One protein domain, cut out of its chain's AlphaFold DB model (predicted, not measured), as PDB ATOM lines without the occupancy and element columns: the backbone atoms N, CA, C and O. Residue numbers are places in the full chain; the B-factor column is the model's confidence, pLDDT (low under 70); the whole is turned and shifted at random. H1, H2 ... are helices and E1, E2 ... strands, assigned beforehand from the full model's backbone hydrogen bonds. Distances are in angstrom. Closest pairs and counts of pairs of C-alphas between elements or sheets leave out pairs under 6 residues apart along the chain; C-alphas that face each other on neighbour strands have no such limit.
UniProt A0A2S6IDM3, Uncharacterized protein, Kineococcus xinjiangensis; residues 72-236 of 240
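This is residues 72 to 236 of the 240 residues of an uncharacterized protein of Kineococcus xinjiangensis (UniProt A0A2S6IDM3). Three four-stranded sheets are stacked face to face, with E9 E6 E5 E12 as the middle layer between E1 E2 E3 E4 and E8 E7 E10 E11. H1 lies across the outward side of the first sheet, while H2 and H3 are short turns of helix in links. The printed part has 165 residues, with three named helices and twelve named strands in the order H1 E1 E2 H2 E3 E4 H3 E5 to E12; of the 92 residues in named elements strands hold 74 and helices 18, and the class is mostly strand. The first and third sheets are antiparallel and the second mixed. The whole is compact, with a radius of gyration of the C-alphas of 15.5 A, and spans 46 by 39 by 27 A.

H1 is residues 72 to 80, 12.0 A long, from C-alpha 72 at (-51.373, 30.066, 23.213). E1 is 89 to 95, E2 98 to 105 with 21.8 A, H2 109 to 113, E3 117 to 124 with 23.7 A, and E4 131 to 139 with 21.4 A. H3 is 150 to 153, E5 160 to 166 with 19.8 A, E6 169 to 175 with 19.7 A, E7 181 to 185, E8 192 to 194 and E9 201 to 206. E10 is 214 to 219, E11 222 to 226, and E12 233 to 235, with C-alpha 235 at (-43.545, 40.323, 41.659).

H1 is on the sheet E1 E2 E3 E4, at a height over the sheet of 9.0 A, and runs across the strands. H2 only grazes this sheet with residues 111 to 112. The sheet is strongly twisted, and E4 bends by 53 degrees at residue 136. Within it, N 93 and O 100 are 3.0 A apart, N 101 and O 122 2.9 A, and N 119 and O 137 2.8 A, within hydrogen-bond range. It faces E9 E6 E5 E12, with planes 24 degrees apart; the closest C-alphas of E1 and E6, Leu 90 and Ala 175, are 5.8 A apart. In this second sheet N 172 and O 203, N 164 and O 171, and N 165 and O 234 each stand at 2.8 A, and E5 and E12 are parallel. It faces E8 E7 E10 E11, with planes 15 degrees apart; the closest C-alphas of E8 and E9, Leu 194 and Ser 201, are 6.0 A apart. There N 192 and O 184, N 183 and O 216, and N 217 and O 224 are each 2.8 A apart. H3 is not on any of the three sheets. In H1 and H2 every O i to N i+4 pair is within hydrogen-bond range; H3 is too short for one.

The C-alphas of Gly 127 and Gly 146, the two farthest apart, are 48.2 A from each other. The printed part has no cut, and no link is long. The mean pLDDT of the printed part is 82.7, with residues 144 to 155, 189 to 190, 195 to 199 and 236 under 70.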
ATOM      1  N   LEU A  72     -51.396  29.091  22.124       89.62
ATOM      2  CA  LEU A  72     -51.373  30.066  23.213       89.62
ATOM      3  C   LEU A  72     -52.783  30.478  23.656       89.62
ATOM      4  O   LEU A  72     -53.105  30.404  24.839       89.62
ATOM      5  N   VAL A  73     -53.627  30.891  22.709       92.50
ATOM      6  CA  VAL A  73     -54.995  31.349  22.994       92.50
ATOM      7  C   VAL A  73     -55.828  30.229  23.614       92.50
ATOM      8  O   VAL A  73     -56.568  30.460  24.569       92.50
ATOM      9  N   ARG A  74     -55.664  28.993  23.129       92.88
ATOM     10  CA  ARG A  74     -56.332  27.819  23.703       92.88
ATOM     11  C   ARG A  74     -55.913  27.584  25.154       92.88
ATOM     12  O   ARG A  74     -56.770  27.372  26.005       92.88
ATOM     13  N   GLU A  75     -54.615  27.613  25.434       94.06
ATOM     14  CA  GLU A  75     -54.085  27.402  26.784       94.06
ATOM     15  C   GLU A  75     -54.542  28.494  27.760       94.06
ATOM     16  O   GLU A  75     -54.962  28.179  28.872       94.06
ATOM     17  N   LEU A  76     -54.532  29.760  27.333       94.62
ATOM     18  CA  LEU A  76     -55.043  30.883  28.127       94.62
ATOM     19  C   LEU A  76     -56.553  30.796  28.348       94.62
ATOM     20  O   LEU A  76     -57.026  31.119  29.437       94.62
ATOM     21  N   SER A  77     -57.316  30.328  27.358       94.56
ATOM     22  CA  SER A  77     -58.763  30.144  27.515       94.56
ATOM     23  C   SER A  77     -59.073  29.084  28.574       94.56
ATOM     24  O   SER A  77     -59.895  29.293  29.464       94.56
ATOM     25  N   VAL A  78     -58.337  27.966  28.547       94.69
ATOM     26  CA  VAL A  78     -58.444  26.912  29.567       94.69
ATOM     27  C   VAL A  78     -58.042  27.432  30.948       94.69
ATOM     28  O   VAL A  78     -58.750  27.178  31.919       94.69
ATOM     29  N   ALA A  79     -56.930  28.165  31.049       94.00
ATOM     30  CA  ALA A  79     -56.428  28.678  32.324       94.00
ATOM     31  C   ALA A  79     -57.321  29.773  32.930       94.00
ATOM     32  O   ALA A  79     -57.493  29.829  34.146       94.00
ATOM     33  N   SER A  80     -57.898  30.639  32.093       92.38
ATOM     34  CA  SER A  80     -58.784  31.719  32.536       92.38
ATOM     35  C   SER A  80     -60.218  31.269  32.796       92.38
ATOM     36  O   SER A  80     -60.932  31.952  33.526       92.38
ATOM     37  N   GLY A  81     -60.638  30.133  32.228       92.81
ATOM     38  CA  GLY A  81     -62.027  29.676  32.265       92.81
ATOM     39  C   GLY A  81     -62.963  30.480  31.355       92.81
ATOM     40  O   GLY A  81     -64.181  30.354  31.479       92.81
ATOM     41  N   HIS A  82     -62.412  31.300  30.457       91.25
ATOM     42  CA  HIS A  82     -63.144  32.161  29.531       91.25
ATOM     43  C   HIS A  82     -62.563  32.044  28.122       91.25
ATOM     44  O   HIS A  82     -61.377  31.771  27.962       91.25
ATOM     45  N   ASP A  83     -63.380  32.281  27.097       92.06
ATOM     46  CA  ASP A  83     -62.883  32.319  25.723       92.06
ATOM     47  C   ASP A  83     -61.993  33.553  25.529       92.06
ATOM     48  O   ASP A  83     -62.451  34.690  25.637       92.06
ATOM     49  N   VAL A  84     -60.713  33.321  25.241       92.94
ATOM     50  CA  VAL A  84     -59.752  34.366  24.881       92.94
ATOM     51  C   VAL A  84     -59.728  34.488  23.361       92.94
ATOM     52  O   VAL A  84     -59.610  33.479  22.666       92.94
ATOM     53  N   ALA A  85     -59.818  35.704  22.822       91.19
ATOM     54  CA  ALA A  85     -59.569  35.934  21.404       91.19
ATOM     55  C   ALA A  85     -58.105  36.321  21.168       91.19
ATOM     56  O   ALA A  85     -57.438  36.898  22.024       91.19
ATOM     57  N   ASP A  86     -57.599  36.043  19.968       87.62
ATOM     58  CA  ASP A  86     -56.207  36.340  19.617       87.62
ATOM     59  C   ASP A  86     -55.877  37.840  19.732       87.62
ATOM     60  O   ASP A  86     -54.832  38.210  20.262       87.62
ATOM     61  N   ARG A  87     -56.838  38.696  19.362       87.00
ATOM     62  CA  ARG A  87     -56.783  40.161  19.515       87.00
ATOM     63  C   ARG A  87     -56.688  40.657  20.961       87.00
ATOM     64  O   ARG A  87     -56.327  41.812  21.172       87.00
ATOM     65  N   ASP A  88     -57.041  39.825  21.941       91.00
ATOM     66  CA  ASP A  88     -56.973  40.201  23.355       91.00
ATOM     67  C   ASP A  88     -55.547  40.014  23.898       91.00
ATOM     68  O   ASP A  88     -55.196  40.580  24.932       91.00
ATOM     69  N   VAL A  89     -54.689  39.263  23.199       90.94
ATOM     70  CA  VAL A  89     -53.278  39.092  23.562       90.94
ATOM     71  C   VAL A  89     -52.497  40.343  23.160       90.94
ATOM     72  O   VAL A  89     -52.107  40.508  22.006       90.94
ATOM     73  N   LEU A  90     -52.239  41.219  24.134       89.62
ATOM     74  CA  LEU A  90     -51.510  42.474  23.931       89.62
ATOM     75  C   LEU A  90     -50.011  42.237  23.757       89.62
ATOM     76  O   LEU A  90     -49.378  42.870  22.915       89.62
ATOM     77  N   VAL A  91     -49.451  41.350  24.586       89.88
ATOM     78  CA  VAL A  91     -48.038  40.962  24.548       89.88
ATOM     79  C   VAL A  91     -47.893  39.488  24.858       89.88
ATOM     80  O   VAL A  91     -48.533  38.994  25.780       89.88
ATOM     81  N   SER A  92     -47.018  38.795  24.133       88.31
ATOM     82  CA  SER A  92     -46.604  37.429  24.453       88.31
ATOM     83  C   SER A  92     -45.109  37.272  24.219       88.31
ATOM     84  O   SER A  92     -44.621  37.562  23.128       88.31
ATOM     85  N   ALA A  93     -44.390  36.762  25.215       85.19
ATOM     86  CA  ALA A  93     -42.968  36.473  25.085       85.19
ATOM     87  C   ALA A  93     -42.536  35.240  25.869       85.19
ATOM     88  O   ALA A  93     -43.166  34.831  26.843       85.19
ATOM     89  N   GLN A  94     -41.411  34.684  25.429       86.69
ATOM     90  CA  GLN A  94     -40.687  33.621  26.102       86.69
ATOM     91  C   GLN A  94     -39.416  34.221  26.719       86.69
ATOM     92  O   GLN A  94     -38.597  34.788  25.999       86.69
ATOM     93  N   VAL A  95     -39.241  34.080  28.031       83.12
ATOM     94  CA  VAL A  95     -38.070  34.551  28.779       83.12
ATOM     95  C   VAL A  95     -37.535  33.391  29.603       83.12
ATOM     96  O   VAL A  95     -38.215  32.906  30.496       83.12
ATOM     97  N   ASP A  96     -36.337  32.904  29.271       83.62
ATOM     98  CA  ASP A  96     -35.640  31.835  30.005       83.62
ATOM     99  C   ASP A  96     -36.481  30.566  30.273       83.62
ATOM    100  O   ASP A  96     -36.337  29.905  31.297       83.62
ATOM    101  N   GLY A  97     -37.359  30.200  29.331       84.88
ATOM    102  CA  GLY A  97     -38.246  29.032  29.455       84.88
ATOM    103  C   GLY A  97     -39.607  29.325  30.096       84.88
ATOM    104  O   GLY A  97     -40.509  28.490  30.007       84.88
ATOM    105  N   ASP A  98     -39.818  30.542  30.592       89.19
ATOM    106  CA  ASP A  98     -41.111  31.023  31.072       89.19
ATOM    107  C   ASP A  98     -41.850  31.794  29.977       89.19
ATOM    108  O   ASP A  98     -41.243  32.532  29.199       89.19
ATOM    109  N   ARG A  99     -43.165  31.604  29.875       90.75
ATOM    110  CA  ARG A  99     -44.028  32.366  28.964       90.75
ATOM    111  C   ARG A  99     -44.768  33.424  29.748       90.75
ATOM    112  O   ARG A  99     -45.488  33.092  30.685       90.75
ATOM    113  N   VAL A 100     -44.624  34.675  29.335       90.12
ATOM    114  CA  VAL A 100     -45.268  35.824  29.970       90.12
ATOM    115  C   VAL A 100     -46.210  36.472  28.970       90.12
ATOM    116  O   VAL A 100     -45.836  36.706  27.818       90.12
ATOM    117  N   VAL A 101     -47.433  36.750  29.409       91.94
ATOM    118  CA  VAL A 101     -48.495  37.283  28.557       91.94
ATOM    119  C   VAL A 101     -49.171  38.467  29.233       91.94
ATOM    120  O   VAL A 101     -49.632  38.354  30.370       91.94
ATOM    121  N   LEU A 102     -49.284  39.582  28.510       92.56
ATOM    122  CA  LEU A 102     -50.249  40.633  28.825       92.56
ATOM    123  C   LEU A 102     -51.523  40.377  28.031       92.56
ATOM    124  O   LEU A 102     -51.513  40.381  26.800       92.56
ATOM    125  N   LEU A 103     -52.616  40.174  28.754       93.62
ATOM    126  CA  LEU A 103     -53.930  39.891  28.200       93.62
ATOM    127  C   LEU A 103     -54.863  41.066  28.493       93.62
ATOM    128  O   LEU A 103     -54.995  41.467  29.646       93.62
ATOM    129  N   ALA A 104     -55.508  41.619  27.472       92.50
ATOM    130  CA  ALA A 104     -56.550  42.617  27.644       92.50
ATOM    131  C   ALA A 104     -57.709  42.027  28.452       92.50
ATOM    132  O   ALA A 104     -58.081  40.867  28.287       92.50
ATOM    133  N   ARG A 105     -58.303  42.845  29.316       93.00
ATOM    134  CA  ARG A 105     -59.555  42.513  29.990       93.00
ATOM    135  C   ARG A 105     -60.544  43.651  29.850       93.00
ATOM    136  O   ARG A 105     -60.171  44.786  29.552       93.00
ATOM    137  N   GLU A 106     -61.799  43.342  30.137       91.12
ATOM    138  CA  GLU A 106     -62.802  44.372  30.343       91.12
ATOM    139  C   GLU A 106     -62.367  45.299  31.488       91.12
ATOM    140  O   GLU A 106     -61.893  44.848  32.542       91.12
ATOM    141  N   ALA A 107     -62.467  46.602  31.238       89.75
ATOM    142  CA  ALA A 107     -62.232  47.624  32.241       89.75
ATOM    143  C   ALA A 107     -63.369  47.586  33.271       89.75
ATOM    144  O   ALA A 107     -64.537  47.425  32.920       89.75
ATOM    145  N   ARG A 108     -63.027  47.725  34.551       90.75
ATOM    146  CA  ARG A 108     -64.000  47.903  35.631       90.75
ATOM    147  C   ARG A 108     -64.701  49.250  35.459       90.75
ATOM    148  O   ARG A 108     -64.202  50.124  34.756       90.75
ATOM    149  N   GLU A 109     -65.849  49.422  36.105       89.94
ATOM    150  CA  GLU A 109     -66.663  50.637  35.974       89.94
ATOM    151  C   GLU A 109     -65.863  51.915  36.272       89.94
ATOM    152  O   GLU A 109     -65.959  52.889  35.532       89.94
ATOM    153  N   ASP A 110     -65.012  51.888  37.296       86.00
ATOM    154  CA  ASP A 110     -64.128  52.990  37.672       86.00
ATOM    155  C   ASP A 110     -63.024  53.256  36.639       86.00
ATOM    156  O   ASP A 110     -62.718  54.409  36.364       86.00
ATOM    157  N   GLU A 111     -62.452  52.220  36.026       86.88
ATOM    158  CA  GLU A 111     -61.460  52.357  34.949       86.88
ATOM    159  C   GLU A 111     -62.108  52.904  33.665       86.88
ATOM    160  O   GLU A 111     -61.593  53.833  33.034       86.88
ATOM    161  N   ALA A 112     -63.267  52.353  33.301       87.06
ATOM    162  CA  ALA A 112     -64.034  52.725  32.119       87.06
ATOM    163  C   ALA A 112     -64.628  54.138  32.229       87.06
ATOM    164  O   ALA A 112     -64.720  54.835  31.218       87.06
ATOM    165  N   ALA A 113     -64.976  54.592  33.439       85.38
ATOM    166  CA  ALA A 113     -65.474  55.946  33.693       85.38
ATOM    167  C   ALA A 113     -64.491  57.038  33.240       85.38
ATOM    168  O   ALA A 113     -64.914  58.131  32.868       85.38
ATOM    169  N   TYR A 114     -63.192  56.729  33.207       81.25
ATOM    170  CA  TYR A 114     -62.151  57.617  32.686       81.25
ATOM    171  C   TYR A 114     -61.680  57.213  31.281       81.25
ATOM    172  O   TYR A 114     -60.574  57.554  30.875       81.25
ATOM    173  N   GLY A 115     -62.475  56.449  30.524       81.25
ATOM    174  CA  GLY A 115     -62.106  55.960  29.190       81.25
ATOM    175  C   GLY A 115     -60.908  55.002  29.188       81.25
ATOM    176  O   GLY A 115     -60.300  54.789  28.141       81.25
ATOM    177  N   GLY A 116     -60.551  54.459  30.354       85.38
ATOM    178  CA  GLY A 116     -59.411  53.577  30.521       85.38
ATOM    179  C   GLY A 116     -59.637  52.190  29.942       85.38
ATOM    180  O   GLY A 116     -60.756  51.720  29.736       85.38
ATOM    181  N   ARG A 117     -58.521  51.505  29.729       88.44
ATOM    182  CA  ARG A 117     -58.446  50.096  29.360       88.44
ATOM    183  C   ARG A 117     -57.759  49.330  30.478       88.44
ATOM    184  O   ARG A 117     -57.099  49.917  31.336       88.44
ATOM    185  N   ALA A 118     -57.887  48.010  30.466       91.00
ATOM    186  CA  ALA A 118     -57.248  47.191  31.476       91.00
ATOM    187  C   ALA A 118     -56.655  45.903  30.914       91.00
ATOM    188  O   ALA A 118     -57.038  45.414  29.848       91.00
ATOM    189  N   ALA A 119     -55.672  45.383  31.636       92.75
ATOM    190  CA  ALA A 119     -54.961  44.168  31.299       92.75
ATOM    191  C   ALA A 119     -54.725  43.292  32.535       92.75
ATOM    192  O   ALA A 119     -54.880  43.710  33.686       92.75
ATOM    193  N   GLN A 120     -54.350  42.052  32.263       94.38
ATOM    194  CA  GLN A 120     -53.927  41.042  33.213       94.38
ATOM    195  C   GLN A 120     -52.544  40.535  32.803       94.38
ATOM    196  O   GLN A 120     -52.246  40.441  31.610       94.38
ATOM    197  N   LEU A 121     -51.725  40.176  33.786       93.50
ATOM    198  CA  LEU A 121     -50.439  39.525  33.566       93.50
ATOM    199  C   LEU A 121     -50.562  38.039  33.893       93.50
ATOM    200  O   LEU A 121     -50.957  37.676  35.004       93.50
ATOM    201  N   TRP A 122     -50.184  37.198  32.938       94.69
ATOM    202  CA  TRP A 122     -50.194  35.745  33.051       94.69
ATOM    203  C   TRP A 122     -48.788  35.184  32.849       94.69
ATOM    204  O   TRP A 122     -48.030  35.682  32.015       94.69
ATOM    205  N   LEU A 123     -48.454  34.135  33.597       93.81
ATOM    206  CA  LEU A 123     -47.160  33.457  33.559       93.81
ATOM    207  C   LEU A 123     -47.367  31.951  33.404       93.81
ATOM    208  O   LEU A 123     -48.217  31.369  34.059       93.81
ATOM    209  N   SER A 124     -46.580  31.303  32.557       93.62
ATOM    210  CA  SER A 124     -46.478  29.845  32.465       93.62
ATOM    211  C   SER A 124     -45.008  29.489  32.633       93.62
ATOM    212  O   SER A 124     -44.197  29.759  31.746       93.62
ATOM    213  N   ARG A 125     -44.651  28.924  33.792       91.75
ATOM    214  CA  ARG A 125     -43.255  28.592  34.102       91.75
ATOM    215  C   ARG A 125     -42.865  27.256  33.508       91.75
ATOM    216  O   ARG A 125     -43.512  26.259  33.809       91.75
ATOM    217  N   GLN A 126     -41.819  27.222  32.688       88.94
ATOM    218  CA  GLN A 126     -41.268  25.980  32.119       88.94
ATOM    219  C   GLN A 126     -42.334  25.029  31.525       88.94
ATOM    220  O   GLN A 126     -42.256  23.809  31.664       88.94
ATOM    221  N   GLY A 127     -43.365  25.587  30.881       84.69
ATOM    222  CA  GLY A 127     -44.463  24.816  30.281       84.69
ATOM    223  C   GLY A 127     -45.573  24.368  31.243       84.69
ATOM    224  O   GLY A 127     -46.498  23.684  30.809       84.69
ATOM    225  N   ALA A 128     -45.532  24.764  32.519       92.00
ATOM    226  CA  ALA A 128     -46.652  24.609  33.444       92.00
ATOM    227  C   ALA A 128     -47.896  25.383  32.958       92.00
ATOM    228  O   ALA A 128     -47.760  26.321  32.164       92.00
ATOM    229  N   PRO A 129     -49.110  25.036  33.423       92.88
ATOM    230  CA  PRO A 129     -50.310  25.812  33.122       92.88
ATOM    231  C   PRO A 129     -50.142  27.295  33.468       92.88
ATOM    232  O   PRO A 129     -49.401  27.643  34.389       92.88
ATOM    233  N   PHE A 130     -50.834  28.165  32.731       94.94
ATOM    234  CA  PHE A 130     -50.799  29.596  33.009       94.94
ATOM    235  C   PHE A 130     -51.411  29.916  34.378       94.94
ATOM    236  O   PHE A 130     -52.522  29.491  34.692       94.94
ATOM    237  N   GLU A 131     -50.700  30.722  35.158       94.31
ATOM    238  CA  GLU A 131     -51.158  31.352  36.390       94.31
ATOM    239  C   GLU A 131     -51.326  32.860  36.172       94.31
ATOM    240  O   GLU A 131     -50.527  33.501  35.483       94.31
ATOM    241  N   ARG A 132     -52.377  33.447  36.753       94.44
ATOM    242  CA  ARG A 132     -52.573  34.899  36.723       94.44
ATOM    243  C   ARG A 132     -51.766  35.536  37.844       94.44
ATOM    244  O   ARG A 132     -52.065  35.310  39.014       94.44
ATOM    245  N   LEU A 133     -50.792  36.366  37.485       91.94
ATOM    246  CA  LEU A 133     -49.961  37.103  38.438       91.94
ATOM    247  C   LEU A 133     -50.591  38.425  38.872       91.94
ATOM    248  O   LEU A 133     -50.439  38.841  40.015       91.94
ATOM    249  N   SER A 134     -51.282  39.106  37.957       90.50
ATOM    250  CA  SER A 134     -51.961  40.370  38.249       90.50
ATOM    251  C   SER A 134     -53.219  40.514  37.407       90.50
ATOM    252  O   SER A 134     -53.235  40.148  36.232       90.50
ATOM    253  N   ASP A 135     -54.269  41.069  38.004       89.94
ATOM    254  CA  ASP A 135     -55.484  41.517  37.322       89.94
ATOM    255  C   ASP A 135     -55.682  43.043  37.397       89.94
ATOM    256  O   ASP A 135     -56.726  43.565  36.994       89.94
ATOM    257  N   TYR A 136     -54.674  43.764  37.888       85.62
ATOM    258  CA  TYR A 136     -54.748  45.183  38.207       85.62
ATOM    259  C   TYR A 136     -53.724  45.986  37.401       85.62
ATOM    260  O   TYR A 136     -52.745  46.494  37.938       85.62
ATOM    261  N   LEU A 137     -53.934  46.050  36.082       88.38
ATOM    262  CA  LEU A 137     -53.124  46.850  35.161       88.38
ATOM    263  C   LEU A 137     -54.033  47.757  34.323       88.38
ATOM    264  O   LEU A 137     -54.419  47.398  33.211       88.38
ATOM    265  N   SER A 138     -54.397  48.918  34.866       85.88
ATOM    266  CA  SER A 138     -55.206  49.929  34.169       85.88
ATOM    267  C   SER A 138     -54.307  50.861  33.349       85.88
ATOM    268  O   SER A 138     -53.310  51.368  33.862       85.88
ATOM    269  N   TYR A 139     -54.650  51.116  32.089       83.62
ATOM    270  CA  TYR A 139     -53.876  51.957  31.167       83.62
ATOM    271  C   TYR A 139     -54.788  52.804  30.277       83.62
ATOM    272  O   TYR A 139     -56.006  52.657  30.314       83.62
ATOM    273  N   ASP A 140     -54.198  53.728  29.512       78.94
ATOM    274  CA  ASP A 140     -54.931  54.682  28.664       78.94
ATOM    275  C   ASP A 140     -56.029  55.470  29.409       78.94
ATOM    276  O   ASP A 140     -57.007  55.902  28.808       78.94
ATOM    277  N   LEU A 141     -55.871  55.675  30.722       75.62
ATOM    278  CA  LEU A 141     -56.792  56.490  31.515       75.62
ATOM    279  C   LEU A 141     -56.771  57.927  30.987       75.62
ATOM    280  O   LEU A 141     -55.718  58.569  30.961       75.62
ATOM    281  N   SER A 142     -57.940  58.417  30.578       73.81
ATOM    282  CA  SER A 142     -58.116  59.798  30.142       73.81
ATOM    283  C   SER A 142     -57.835  60.738  31.300       73.81
ATOM    284  O   SER A 142     -58.116  60.444  32.465       73.81
ATOM    285  N   CYS A 143     -57.288  61.900  30.971       70.19
ATOM    286  CA  CYS A 143     -57.117  62.953  31.950       70.19
ATOM    287  C   CYS A 143     -58.475  63.403  32.487       70.19
ATOM    288  O   CYS A 143     -59.441  63.538  31.737       70.19
ATOM    289  N   MET A 144     -58.539  63.635  33.798       66.69
ATOM    290  CA  MET A 144     -59.711  64.267  34.389       66.69
ATOM    291  C   MET A 144     -59.827  65.691  33.847       66.69
ATOM    292  O   MET A 144     -58.831  66.418  33.760       66.69
ATOM    293  N   GLU A 145     -61.046  66.081  33.484       58.81
ATOM    294  CA  GLU A 145     -61.342  67.416  32.974       58.81
ATOM    295  C   GLU A 145     -60.814  68.491  33.945       58.81
ATOM    296  O   GLU A 145     -61.091  68.458  35.144       58.81
ATOM    297  N   GLY A 146     -60.005  69.427  33.432       60.31
ATOM    298  CA  GLY A 146     -59.378  70.499  34.218       60.31
ATOM    299  C   GLY A 146     -57.925  70.253  34.652       60.31
ATOM    300  O   GLY A 146     -57.282  71.189  35.131       60.31
ATOM    301  N   ASP A 147     -57.363  69.058  34.442       65.00
ATOM    302  CA  ASP A 147     -55.943  68.782  34.703       65.00
ATOM    303  C   ASP A 147     -55.068  69.056  33.463       65.00
ATOM    304  O   ASP A 147     -54.706  68.163  32.692       65.00
ATOM    305  N   ALA A 148     -54.686  70.325  33.289       53.72
ATOM    306  CA  ALA A 148     -53.829  70.777  32.187       53.72
ATOM    307  C   ALA A 148     -52.388  70.217  32.232       53.72
ATOM    308  O   ALA A 148     -51.633  70.364  31.266       53.72
ATOM    309  N   VAL A 149     -51.975  69.619  33.355       56.50
ATOM    310  CA  VAL A 149     -50.676  68.947  33.495       56.50
ATOM    311  C   VAL A 149     -50.770  67.523  32.947       56.50
ATOM    312  O   VAL A 149     -49.837  67.057  32.290       56.50
ATOM    313  N   CYS A 150     -51.910  66.862  33.146       64.06
ATOM    314  CA  CYS A 150     -52.139  65.497  32.699       64.06
ATOM    315  C   CYS A 150     -52.091  65.351  31.169       64.06
ATOM    316  O   CYS A 150     -51.357  64.491  30.693       64.06
ATOM    317  N   GLU A 151     -52.771  66.200  30.387       56.41
ATOM    318  CA  GLU A 151     -52.824  66.040  28.916       56.41
ATOM    319  C   GLU A 151     -51.439  66.112  28.254       56.41
ATOM    320  O   GLU A 151     -51.166  65.436  27.263       56.41
ATOM    321  N   ARG A 152     -50.535  66.914  28.828       55.69
ATOM    322  CA  ARG A 152     -49.172  67.093  28.314       55.69
ATOM    323  C   ARG A 152     -48.223  65.969  28.733       55.69
ATOM    324  O   ARG A 152     -47.228  65.737  28.057       55.69
ATOM    325  N   LEU A 153     -48.500  65.312  29.860       55.69
ATOM    326  CA  LEU A 153     -47.635  64.279  30.438       55.69
ATOM    327  C   LEU A 153     -48.138  62.853  30.191       55.69
ATOM    328  O   LEU A 153     -47.345  61.919  30.282       55.69
ATOM    329  N   ARG A 154     -49.428  62.669  29.894       62.75
ATOM    330  CA  ARG A 154     -50.075  61.368  29.684       62.75
ATOM    331  C   ARG A 154     -51.061  61.421  28.517       62.75
ATOM    332  O   ARG A 154     -52.270  61.366  28.739       62.75
ATOM    333  N   PRO A 155     -50.576  61.518  27.269       65.25
ATOM    334  CA  PRO A 155     -51.457  61.324  26.132       65.25
ATOM    335  C   PRO A 155     -52.043  59.905  26.180       65.25
ATOM    336  O   PRO A 155     -51.342  58.928  26.451       65.25
ATOM    337  N   THR A 156     -53.348  59.800  25.950       70.25
ATOM    338  CA  THR A 156     -54.051  58.516  25.879       70.25
ATOM    339  C   THR A 156     -53.608  57.735  24.651       70.25
ATOM    340  O   THR A 156     -53.334  58.310  23.595       70.25
ATOM    341  N   GLY A 157     -53.597  56.412  24.756       74.56
ATOM    342  CA  GLY A 157     -53.325  55.539  23.628       74.56
ATOM    343  C   GLY A 157     -51.843  55.389  23.322       74.56
ATOM    344  O   GLY A 157     -51.541  54.935  22.225       74.56
ATOM    345  N   LEU A 158     -50.921  55.752  24.226       76.69
ATOM    346  CA  LEU A 158     -49.483  55.473  24.071       76.69
ATOM    347  C   LEU A 158     -49.170  53.973  24.122       76.69
ATOM    348  O   LEU A 158     -48.178  53.538  23.536       76.69
ATOM    349  N   GLY A 159     -50.023  53.196  24.793       81.88
ATOM    350  CA  GLY A 159     -49.825  51.775  25.031       81.88
ATOM    351  C   GLY A 159     -49.810  51.431  26.517       81.88
ATOM    352  O   GLY A 159     -50.304  52.177  27.361       81.88
ATOM    353  N   LEU A 160     -49.228  50.281  26.836       87.75
ATOM    354  CA  LEU A 160     -49.126  49.738  28.186       87.75
ATOM    355  C   LEU A 160     -47.701  49.240  28.412       87.75
ATOM    356  O   LEU A 160     -47.162  48.532  27.568       87.75
ATOM    357  N   ALA A 161     -47.113  49.558  29.562       88.94
ATOM    358  CA  ALA A 161     -45.888  48.925  30.032       88.94
ATOM    359  C   ALA A 161     -46.149  48.222  31.365       88.94
ATOM    360  O   ALA A 161     -46.823  48.774  32.225       88.94
ATOM    361  N   ALA A 162     -45.616  47.024  31.550       90.62
ATOM    362  CA  ALA A 162     -45.649  46.310  32.819       90.62
ATOM    363  C   ALA A 162     -44.305  45.626  33.056       90.62
ATOM    364  O   ALA A 162     -43.628  45.220  32.116       90.62
ATOM    365  N   VAL A 163     -43.924  45.487  34.315       91.06
ATOM    366  CA  VAL A 163     -42.692  44.844  34.750       91.06
ATOM    367  C   VAL A 163     -43.068  43.598  35.524       91.06
ATOM    368  O   VAL A 163     -43.780  43.675  36.521       91.06
ATOM    369  N   TRP A 164     -42.571  42.453  35.083       90.62
ATOM    370  CA  TRP A 164     -42.557  41.236  35.875       90.62
ATOM    371  C   TRP A 164     -41.196  41.102  36.556       90.62
ATOM    372  O   TRP A 164     -40.169  41.034  35.881       90.62
ATOM    373  N   GLN A 165     -41.186  41.079  37.884       88.38
ATOM    374  CA  GLN A 165     -39.979  40.911  38.682       88.38
ATOM    375  C   GLN A 165     -39.871  39.475  39.202       88.38
ATOM    376  O   GLN A 165     -40.814  38.946  39.797       88.38
ATOM    377  N   ASP A 166     -38.701  38.877  39.011       86.19
ATOM    378  CA  ASP A 166     -38.337  37.543  39.486       86.19
ATOM    379  C   ASP A 166     -36.921  37.599  40.071       86.19
ATOM    380  O   ASP A 166     -35.934  37.711  39.341       86.19
ATOM    381  N   GLY A 167     -36.822  37.612  41.402       83.88
ATOM    382  CA  GLY A 167     -35.563  37.897  42.092       83.88
ATOM    383  C   GLY A 167     -35.029  39.303  41.777       83.88
ATOM    384  O   GLY A 167     -35.743  40.295  41.921       83.88
ATOM    385  N   ASP A 168     -33.769  39.383  41.350       78.38
ATOM    386  CA  ASP A 168     -33.068  40.606  40.919       78.38
ATOM    387  C   ASP A 168     -33.297  40.949  39.432       78.38
ATOM    388  O   ASP A 168     -32.786  41.943  38.906       78.38
ATOM    389  N   ARG A 169     -34.071  40.126  38.718       80.88
ATOM    390  CA  ARG A 169     -34.354  40.299  37.294       80.88
ATOM    391  C   ARG A 169     -35.706  40.972  37.091       80.88
ATOM    392  O   ARG A 169     -36.704  40.589  37.697       80.88
ATOM    393  N   SER A 170     -35.743  41.933  36.169       86.56
ATOM    394  CA  SER A 170     -36.955  42.662  35.791       86.56
ATOM    395  C   SER A 170     -37.229  42.503  34.296       86.56
ATOM    396  O   SER A 170     -36.489  42.981  33.440       86.56
ATOM    397  N   THR A 171     -38.317  41.826  33.960       86.31
ATOM    398  CA  THR A 171     -38.778  41.675  32.579       86.31
ATOM    399  C   THR A 171     -39.792  42.764  32.277       86.31
ATOM    400  O   THR A 171     -40.870  42.781  32.866       86.31
ATOM    401  N   LEU A 172     -39.470  43.663  31.353       87.56
ATOM    402  CA  LEU A 172     -40.382  44.697  30.887       87.56
ATOM    403  C   LEU A 172     -41.169  44.199  29.667       87.56
ATOM    404  O   LEU A 172     -40.605  43.800  28.647       87.56
ATOM    405  N   LEU A 173     -42.487  44.293  29.762       87.62
ATOM    406  CA  LEU A 173     -43.442  44.029  28.697       87.62
ATOM    407  C   LEU A 173     -44.044  45.357  28.248       87.62
ATOM    408  O   LEU A 173     -44.567  46.096  29.078       87.62
ATOM    409  N   VAL A 174     -43.986  45.664  26.953       87.50
ATOM    410  CA  VAL A 174     -44.492  46.919  26.390       87.50
ATOM    411  C   VAL A 174     -45.433  46.629  25.227       87.50
ATOM    412  O   VAL A 174     -45.006  46.251  24.144       87.50
ATOM    413  N   ALA A 175     -46.728  46.851  25.419       87.50
ATOM    414  CA  ALA A 175     -47.707  46.837  24.341       87.50
ATOM    415  C   ALA A 175     -47.769  48.231  23.707       87.50
ATOM    416  O   ALA A 175     -48.253  49.169  24.341       87.50
ATOM    417  N   LEU A 176     -47.307  48.376  22.464       81.69
ATOM    418  CA  LEU A 176     -47.448  49.613  21.696       81.69
ATOM    419  C   LEU A 176     -48.406  49.388  20.527       81.69
ATOM    420  O   LEU A 176     -48.294  48.372  19.844       81.69
ATOM    421  N   PRO A 177     -49.300  50.342  20.240       77.62
ATOM    422  CA  PRO A 177     -50.009  50.345  18.967       77.62
ATOM    423  C   PRO A 177     -49.063  50.588  17.781       77.62
ATOM    424  O   PRO A 177     -47.953  51.100  17.950       77.62
ATOM    425  N   GLU A 178     -49.520  50.224  16.582       74.94
ATOM    426  CA  GLU A 178     -48.722  50.251  15.352       74.94
ATOM    427  C   GLU A 178     -48.082  51.618  15.053       74.94
ATOM    428  O   GLU A 178     -48.622  52.679  15.368       74.94
ATOM    429  N   GLY A 179     -46.910  51.586  14.407       75.00
ATOM    430  CA  GLY A 179     -46.182  52.791  13.994       75.00
ATOM    431  C   GLY A 179     -45.424  53.508  15.116       75.00
ATOM    432  O   GLY A 179     -44.955  54.628  14.909       75.00
ATOM    433  N   ARG A 180     -45.288  52.883  16.293       81.44
ATOM    434  CA  ARG A 180     -44.546  53.421  17.443       81.44
ATOM    435  C   ARG A 180     -43.322  52.586  17.786       81.44
ATOM    436  O   ARG A 180     -43.288  51.379  17.559       81.44
ATOM    437  N   THR A 181     -42.329  53.232  18.389       82.31
ATOM    438  CA  THR A 181     -41.112  52.579  18.893       82.31
ATOM    439  C   THR A 181     -40.866  52.964  20.340       82.31
ATOM    440  O   THR A 181     -41.144  54.103  20.704       82.31
ATOM    441  N   ALA A 182     -40.299  52.062  21.140       84.38
ATOM    442  CA  ALA A 182     -39.923  52.354  22.521       84.38
ATOM    443  C   ALA A 182     -38.425  52.179  22.774       84.38
ATOM    444  O   ALA A 182     -37.781  51.258  22.264       84.38
ATOM    445  N   GLN A 183     -37.893  53.037  23.636       88.75
ATOM    446  CA  GLN A 183     -36.611  52.861  24.301       88.75
ATOM    447  C   GLN A 183     -36.830  52.796  25.804       88.75
ATOM    448  O   GLN A 183     -37.696  53.470  26.353       88.75
ATOM    449  N   VAL A 184     -36.030  51.982  26.472       87.44
ATOM    450  CA  VAL A 184     -36.104  51.786  27.916       87.44
ATOM    451  C   VAL A 184     -34.839  52.318  28.532       87.44
ATOM    452  O   VAL A 184     -33.749  51.999  28.071       87.44
ATOM    453  N   ARG A 185     -34.967  53.091  29.600       86.31
ATOM    454  CA  ARG A 185     -33.837  53.527  30.411       86.31
ATOM    455  C   ARG A 185     -34.034  53.033  31.827       86.31
ATOM    456  O   ARG A 185     -35.083  53.255  32.428       86.31
ATOM    457  N   THR A 186     -33.012  52.362  32.334       83.56
ATOM    458  CA  THR A 186     -32.902  52.030  33.750       83.56
ATOM    459  C   THR A 186     -32.271  53.206  34.495       83.56
ATOM    460  O   THR A 186     -31.623  54.060  33.880       83.56
ATOM    461  N   ALA A 187     -32.443  53.262  35.816       79.62
ATOM    462  CA  ALA A 187     -31.749  54.248  36.645       79.62
ATOM    463  C   ALA A 187     -30.221  54.045  36.602       79.62
ATOM    464  O   ALA A 187     -29.448  54.990  36.746       79.62
ATOM    465  N   GLU A 188     -29.786  52.806  36.360       75.31
ATOM    466  CA  GLU A 188     -28.396  52.374  36.466       75.31
ATOM    467  C   GLU A 188     -27.596  52.455  35.155       75.31
ATOM    468  O   GLU A 188     -26.378  52.277  35.185       75.31
ATOM    469  N   GLY A 189     -28.227  52.668  33.992       65.38
ATOM    470  CA  GLY A 189     -27.565  52.338  32.728       65.38
ATOM    471  C   GLY A 189     -28.036  53.032  31.453       65.38
ATOM    472  O   GLY A 189     -28.878  53.931  31.433       65.38
ATOM    473  N   ALA A 190     -27.401  52.606  30.357       65.62
ATOM    474  CA  ALA A 190     -27.636  53.093  29.004       65.62
ATOM    475  C   ALA A 190     -28.994  52.613  28.451       65.62
ATOM    476  O   ALA A 190     -29.456  51.532  28.822       65.62
ATOM    477  N   PRO A 191     -29.626  53.388  27.550       73.81
ATOM    478  CA  PRO A 191     -30.904  53.021  26.956       73.81
ATOM    479  C   PRO A 191     -30.832  51.684  26.207       73.81
ATOM    480  O   PRO A 191     -29.918  51.444  25.420       73.81
ATOM    481  N   VAL A 192     -31.845  50.848  26.414       78.25
ATOM    482  CA  VAL A 192     -32.086  49.606  25.681       78.25
ATOM    483  C   VAL A 192     -33.215  49.858  24.691       78.25
ATOM    484  O   VAL A 192     -34.342  50.168  25.078       78.25
ATOM    485  N   ALA A 193     -32.920  49.745  23.399       77.00
ATOM    486  CA  ALA A 193     -33.953  49.806  22.375       77.00
ATOM    487  C   ALA A 193     -34.808  48.536  22.436       77.00
ATOM    488  O   ALA A 193     -34.278  47.423  22.405       77.00
ATOM    489  N   LEU A 194     -36.128  48.700  22.495       73.31
ATOM    490  CA  LEU A 194     -37.041  47.579  22.352       73.31
ATOM    491  C   LEU A 194     -37.364  47.404  20.875       73.31
ATOM    492  O   LEU A 194     -37.826  48.331  20.211       73.31
ATOM    493  N   THR A 195     -37.134  46.201  20.359       57.88
ATOM    494  CA  THR A 195     -37.543  45.883  18.990       57.88
ATOM    495  C   THR A 195     -39.046  45.631  18.992       57.88
ATOM    496  O   THR A 195     -39.537  44.864  19.818       57.88
ATOM    497  N   ALA A 196     -39.774  46.306  18.104       57.06
ATOM    498  CA  ALA A 196     -41.197  46.063  17.905       57.06
ATOM    499  C   ALA A 196     -41.421  44.624  17.421       57.06
ATOM    500  O   ALA A 196     -40.774  44.194  16.465       57.06
ATOM    501  N   ALA A 197     -42.328  43.897  18.071       60.66
ATOM    502  CA  ALA A 197     -42.866  42.649  17.544       60.66
ATOM    503  C   ALA A 197     -44.354  42.819  17.209       60.66
ATOM    504  O   ALA A 197     -44.993  43.797  17.594       60.66
ATOM    505  N   GLU A 198     -44.896  41.848  16.474       58.56
ATOM    506  CA  GLU A 198     -46.285  41.833  15.995       58.56
ATOM    507  C   GLU A 198     -47.316  41.949  17.136       58.56
ATOM    508  O   GLU A 198     -48.407  42.471  16.939       58.56
ATOM    509  N   ARG A 199     -46.952  41.522  18.353       65.56
ATOM    510  CA  ARG A 199     -47.774  41.618  19.572       65.56
ATOM    511  C   ARG A 199     -47.012  42.341  20.679       65.56
ATOM    512  O   ARG A 199     -46.659  41.743  21.690       65.56
ATOM    513  N   GLY A 200     -46.685  43.607  20.437       70.94
ATOM    514  CA  GLY A 200     -45.911  44.436  21.360       70.94
ATOM    515  C   GLY A 200     -44.440  44.028  21.473       70.94
ATOM    516  O   GLY A 200     -43.970  43.092  20.838       70.94
ATOM    517  N   SER A 201     -43.681  44.766  22.271       74.69
ATOM    518  CA  SER A 201     -42.254  44.559  22.490       74.69
ATOM    519  C   SER A 201     -41.997  43.997  23.883       74.69
ATOM    520  O   SER A 201     -42.617  44.417  24.858       74.69
ATOM    521  N   VAL A 202     -41.020  43.102  24.007       73.56
ATOM    522  CA  VAL A 202     -40.542  42.616  25.309       73.56
ATOM    523  C   VAL A 202     -39.045  42.821  25.408       73.56
ATOM    524  O   VAL A 202     -38.312  42.592  24.446       73.56
ATOM    525  N   GLY A 203     -38.594  43.271  26.575       74.50
ATOM    526  CA  GLY A 203     -37.184  43.427  26.885       74.50
ATOM    527  C   GLY A 203     -36.900  43.043  28.325       74.50
ATOM    528  O   GLY A 203     -37.619  43.428  29.242       74.50
ATOM    529  N   THR A 204     -35.820  42.302  28.532       75.19
ATOM    530  CA  THR A 204     -35.344  41.974  29.875       75.19
ATOM    531  C   THR A 204     -34.283  42.979  30.285       75.19
ATOM    532  O   THR A 204     -33.328  43.223  29.547       75.19
ATOM    533  N   VAL A 205     -34.434  43.544  31.479       76.88
ATOM    534  CA  VAL A 205     -33.458  44.442  32.092       76.88
ATOM    535  C   VAL A 205     -33.070  43.914  33.472       76.88
ATOM    536  O   VAL A 205     -33.822  43.211  34.145       76.88
ATOM    537  N   ARG A 206     -31.855  44.235  33.907       79.25
ATOM    538  CA  ARG A 206     -31.445  44.041  35.299       79.25
ATOM    539  C   ARG A 206     -31.426  45.407  35.959       79.25
ATOM    540  O   ARG A 206     -30.770  46.311  35.449       79.25
ATOM    541  N   THR A 207     -32.200  45.557  37.023       79.38
ATOM    542  CA  THR A 207     -32.319  46.802  37.782       79.38
ATOM    543  C   THR A 207     -32.794  46.469  39.187       79.38
ATOM    544  O   THR A 207     -33.660  45.608  39.363       79.38
ATOM    545  N   ASP A 208     -32.241  47.176  40.167       81.88
ATOM    546  CA  ASP A 208     -32.691  47.116  41.557       81.88
ATOM    547  C   ASP A 208     -33.887  48.055  41.798       81.88
ATOM    548  O   ASP A 208     -34.527  48.002  42.848       81.88
ATOM    549  N   LEU A 209     -34.205  48.908  40.815       86.50
ATOM    550  CA  LEU A 209     -35.233  49.943  40.872       86.50
ATOM    551  C   LEU A 209     -36.255  49.777  39.726       86.50
ATOM    552  O   LEU A 209     -36.413  50.680  38.899       86.50
ATOM    553  N   PRO A 210     -37.009  48.659  39.658       84.62
ATOM    554  CA  PRO A 210     -37.980  48.417  38.582       84.62
ATOM    555  C   PRO A 210     -39.083  49.482  38.476       84.62
ATOM    556  O   PRO A 210     -39.676  49.656  37.413       84.62
ATOM    557  N   TRP A 211     -39.354  50.212  39.559       85.00
ATOM    558  CA  TRP A 211     -40.301  51.330  39.587       85.00
ATOM    559  C   TRP A 211     -39.751  52.632  38.985       85.00
ATOM    560  O   TRP A 211     -40.539  53.538  38.724       85.00
ATOM    561  N   ASP A 212     -38.437  52.744  38.766       85.88
ATOM    562  CA  ASP A 212     -37.789  53.932  38.183       85.88
ATOM    563  C   ASP A 212     -37.447  53.755  36.692       85.88
ATOM    564  O   ASP A 212     -36.737  54.557  36.083       85.88
ATOM    565  N   LEU A 213     -37.981  52.707  36.058       85.06
ATOM    566  CA  LEU A 213     -37.848  52.523  34.616       85.06
ATOM    567  C   LEU A 213     -38.520  53.679  33.857       85.06
ATOM    568  O   LEU A 213     -39.664  54.066  34.110       85.06
ATOM    569  N   ALA A 214     -37.803  54.233  32.883       86.38
ATOM    570  CA  ALA A 214     -38.360  55.157  31.903       86.38
ATOM    571  C   ALA A 214     -38.589  54.415  30.590       86.38
ATOM    572  O   ALA A 214     -37.643  53.868  30.028       86.38
ATOM    573  N   VAL A 215     -39.824  54.417  30.094       87.31
ATOM    574  CA  VAL A 215     -40.139  53.915  28.754       87.31
ATOM    575  C   VAL A 215     -40.474  55.115  27.878       87.31
ATOM    576  O   VAL A 215     -41.528  55.726  28.030       87.31
ATOM    577  N   ASP A 216     -39.553  55.475  26.993       88.12
ATOM    578  CA  ASP A 216     -39.697  56.585  26.060       88.12
ATOM    579  C   ASP A 216     -40.266  56.046  24.743       88.12
ATOM    580  O   ASP A 216     -39.634  55.232  24.067       88.12
ATOM    581  N   VAL A 217     -41.476  56.470  24.388       84.50
ATOM    582  CA  VAL A 217     -42.202  56.058  23.184       84.50
ATOM    583  C   VAL A 217     -42.154  57.178  22.160       84.50
ATOM    584  O   VAL A 217     -42.605  58.291  22.427       84.50
ATOM    585  N   THR A 218     -41.657  56.875  20.967       85.56
ATOM    586  CA  THR A 218     -41.651  57.806  19.839       85.56
ATOM    587  C   THR A 218     -42.829  57.529  18.909       85.56
ATOM    588  O   THR A 218     -43.032  56.396  18.463       85.56
ATOM    589  N   GLN A 219     -43.588  58.580  18.599       81.56
ATOM    590  CA  GLN A 219     -44.684  58.586  17.636       81.56
ATOM    591  C   GLN A 219     -44.575  59.834  16.758       81.56
ATOM    592  O   GLN A 219     -44.521  60.946  17.266       81.56
ATOM    593  N   ALA A 220     -44.584  59.652  15.434       82.31
ATOM    594  CA  ALA A 220     -44.603  60.750  14.460       82.31
ATOM    595  C   ALA A 220     -43.493  61.817  14.647       82.31
ATOM    596  O   ALA A 220     -43.656  62.959  14.234       82.31
ATOM    597  N   GLY A 221     -42.352  61.431  15.230       82.81
ATOM    598  CA  GLY A 221     -41.214  62.322  15.494       82.81
ATOM    599  C   GLY A 221     -41.186  62.928  16.900       82.81
ATOM    600  O   GLY A 221     -40.135  63.417  17.306       82.81
ATOM    601  N   ASP A 222     -42.276  62.825  17.659       83.81
ATOM    602  CA  ASP A 222     -42.355  63.261  19.052       83.81
ATOM    603  C   ASP A 222     -42.097  62.094  20.012       83.81
ATOM    604  O   ASP A 222     -42.481  60.953  19.740       83.81
ATOM    605  N   THR A 223     -41.457  62.377  21.149       85.88
ATOM    606  CA  THR A 223     -41.150  61.380  22.185       85.88
ATOM    607  C   THR A 223     -41.914  61.685  23.465       85.88
ATOM    608  O   THR A 223     -41.830  62.786  24.009       85.88
ATOM    609  N   TYR A 224     -42.617  60.675  23.969       83.69
ATOM    610  CA  TYR A 224     -43.440  60.728  25.171       83.69
ATOM    611  C   TYR A 224     -42.971  59.687  26.179       83.69
ATOM    612  O   TYR A 224     -42.511  58.615  25.796       83.69
ATOM    613  N   ARG A 225     -43.142  59.959  27.473       85.19
ATOM    614  CA  ARG A 225     -42.877  58.958  28.507       85.19
ATOM    615  C   ARG A 225     -44.133  58.131  28.750       85.19
ATOM    616  O   ARG A 225     -45.155  58.669  29.167       85.19
ATOM    617  N   LEU A 226     -44.048  56.829  28.503       84.69
ATOM    618  CA  LEU A 226     -45.095  55.868  28.824       84.69
ATOM    619  C   LEU A 226     -45.050  55.577  30.335       84.69
ATOM    620  O   LEU A 226     -44.043  55.051  30.823       84.69
ATOM    621  N   PRO A 227     -46.091  55.944  31.104       78.75
ATOM    622  CA  PRO A 227     -46.122  55.670  32.532       78.75
ATOM    623  C   PRO A 227     -46.282  54.169  32.790       78.75
ATOM    624  O   PRO A 227     -47.050  53.490  32.108       78.75
ATOM    625  N   LEU A 228     -45.617  53.669  33.834       82.38
ATOM    626  CA  LEU A 228     -46.005  52.390  34.417       82.38
ATOM    627  C   LEU A 228     -47.386  52.561  35.080       82.38
ATOM    628  O   LEU A 228     -47.592  53.542  35.804       82.38
ATOM    629  N   PRO A 229     -48.342  51.650  34.841       78.94
ATOM    630  CA  PRO A 229     -49.649  51.701  35.469       78.94
ATOM    631  C   PRO A 229     -49.518  51.468  36.977       78.94
ATOM    632  O   PRO A 229     -48.509  50.952  37.468       78.94
ATOM    633  N   VAL A 230     -50.555  51.822  37.737       73.31
ATOM    634  CA  VAL A 230     -50.621  51.441  39.155       73.31
ATOM    635  C   VAL A 230     -50.607  49.912  39.236       73.31
ATOM    636  O   VAL A 230     -51.341  49.260  38.505       73.31
ATOM    637  N   GLY A 231     -49.745  49.339  40.082       79.62
ATOM    638  CA  GLY A 231     -49.520  47.885  40.106       79.62
ATOM    639  C   GLY A 231     -48.694  47.356  38.924       79.62
ATOM    640  O   GLY A 231     -48.570  46.149  38.756       79.62
ATOM    641  N   GLY A 232     -48.104  48.247  38.121       81.62
ATOM    642  CA  GLY A 232     -47.320  47.924  36.931       81.62
ATOM    643  C   GLY A 232     -45.990  47.232  37.193       81.62
ATOM    644  O   GLY A 232     -45.371  46.786  36.237       81.62
ATOM    645  N   VAL A 233     -45.558  47.115  38.450       87.81
ATOM    646  CA  VAL A 233     -44.468  46.223  38.859       87.81
ATOM    647  C   VAL A 233     -45.091  45.055  39.609       87.81
ATOM    648  O   VAL A 233     -45.619  45.224  40.708       87.81
ATOM    649  N   VAL A 234     -45.049  43.879  38.995       88.62
ATOM    650  CA  VAL A 234     -45.654  42.648  39.497       88.62
ATOM    651  C   VAL A 234     -44.546  41.689  39.893       88.62
ATOM    652  O   VAL A 234     -43.755  41.260  39.055       88.62
ATOM    653  N   THR A 235     -44.491  41.323  41.167       85.19
ATOM    654  CA  THR A 235     -43.545  40.323  41.659       85.19
ATOM    655  C   THR A 235     -44.113  38.924  41.455       85.19
ATOM    656  O   THR A 235     -45.235  38.616  41.863       85.19
ATOM    657  N   GLY A 236     -43.343  38.050  40.810       67.81
ATOM    658  CA  GLY A 236     -43.636  36.625  40.809       67.81
ATOM    659  C   GLY A 236     -43.348  36.075  42.199       67.81
ATOM    660  O   GLY A 236     -42.212  36.134  42.663       67.81
TER     661      GLY A 236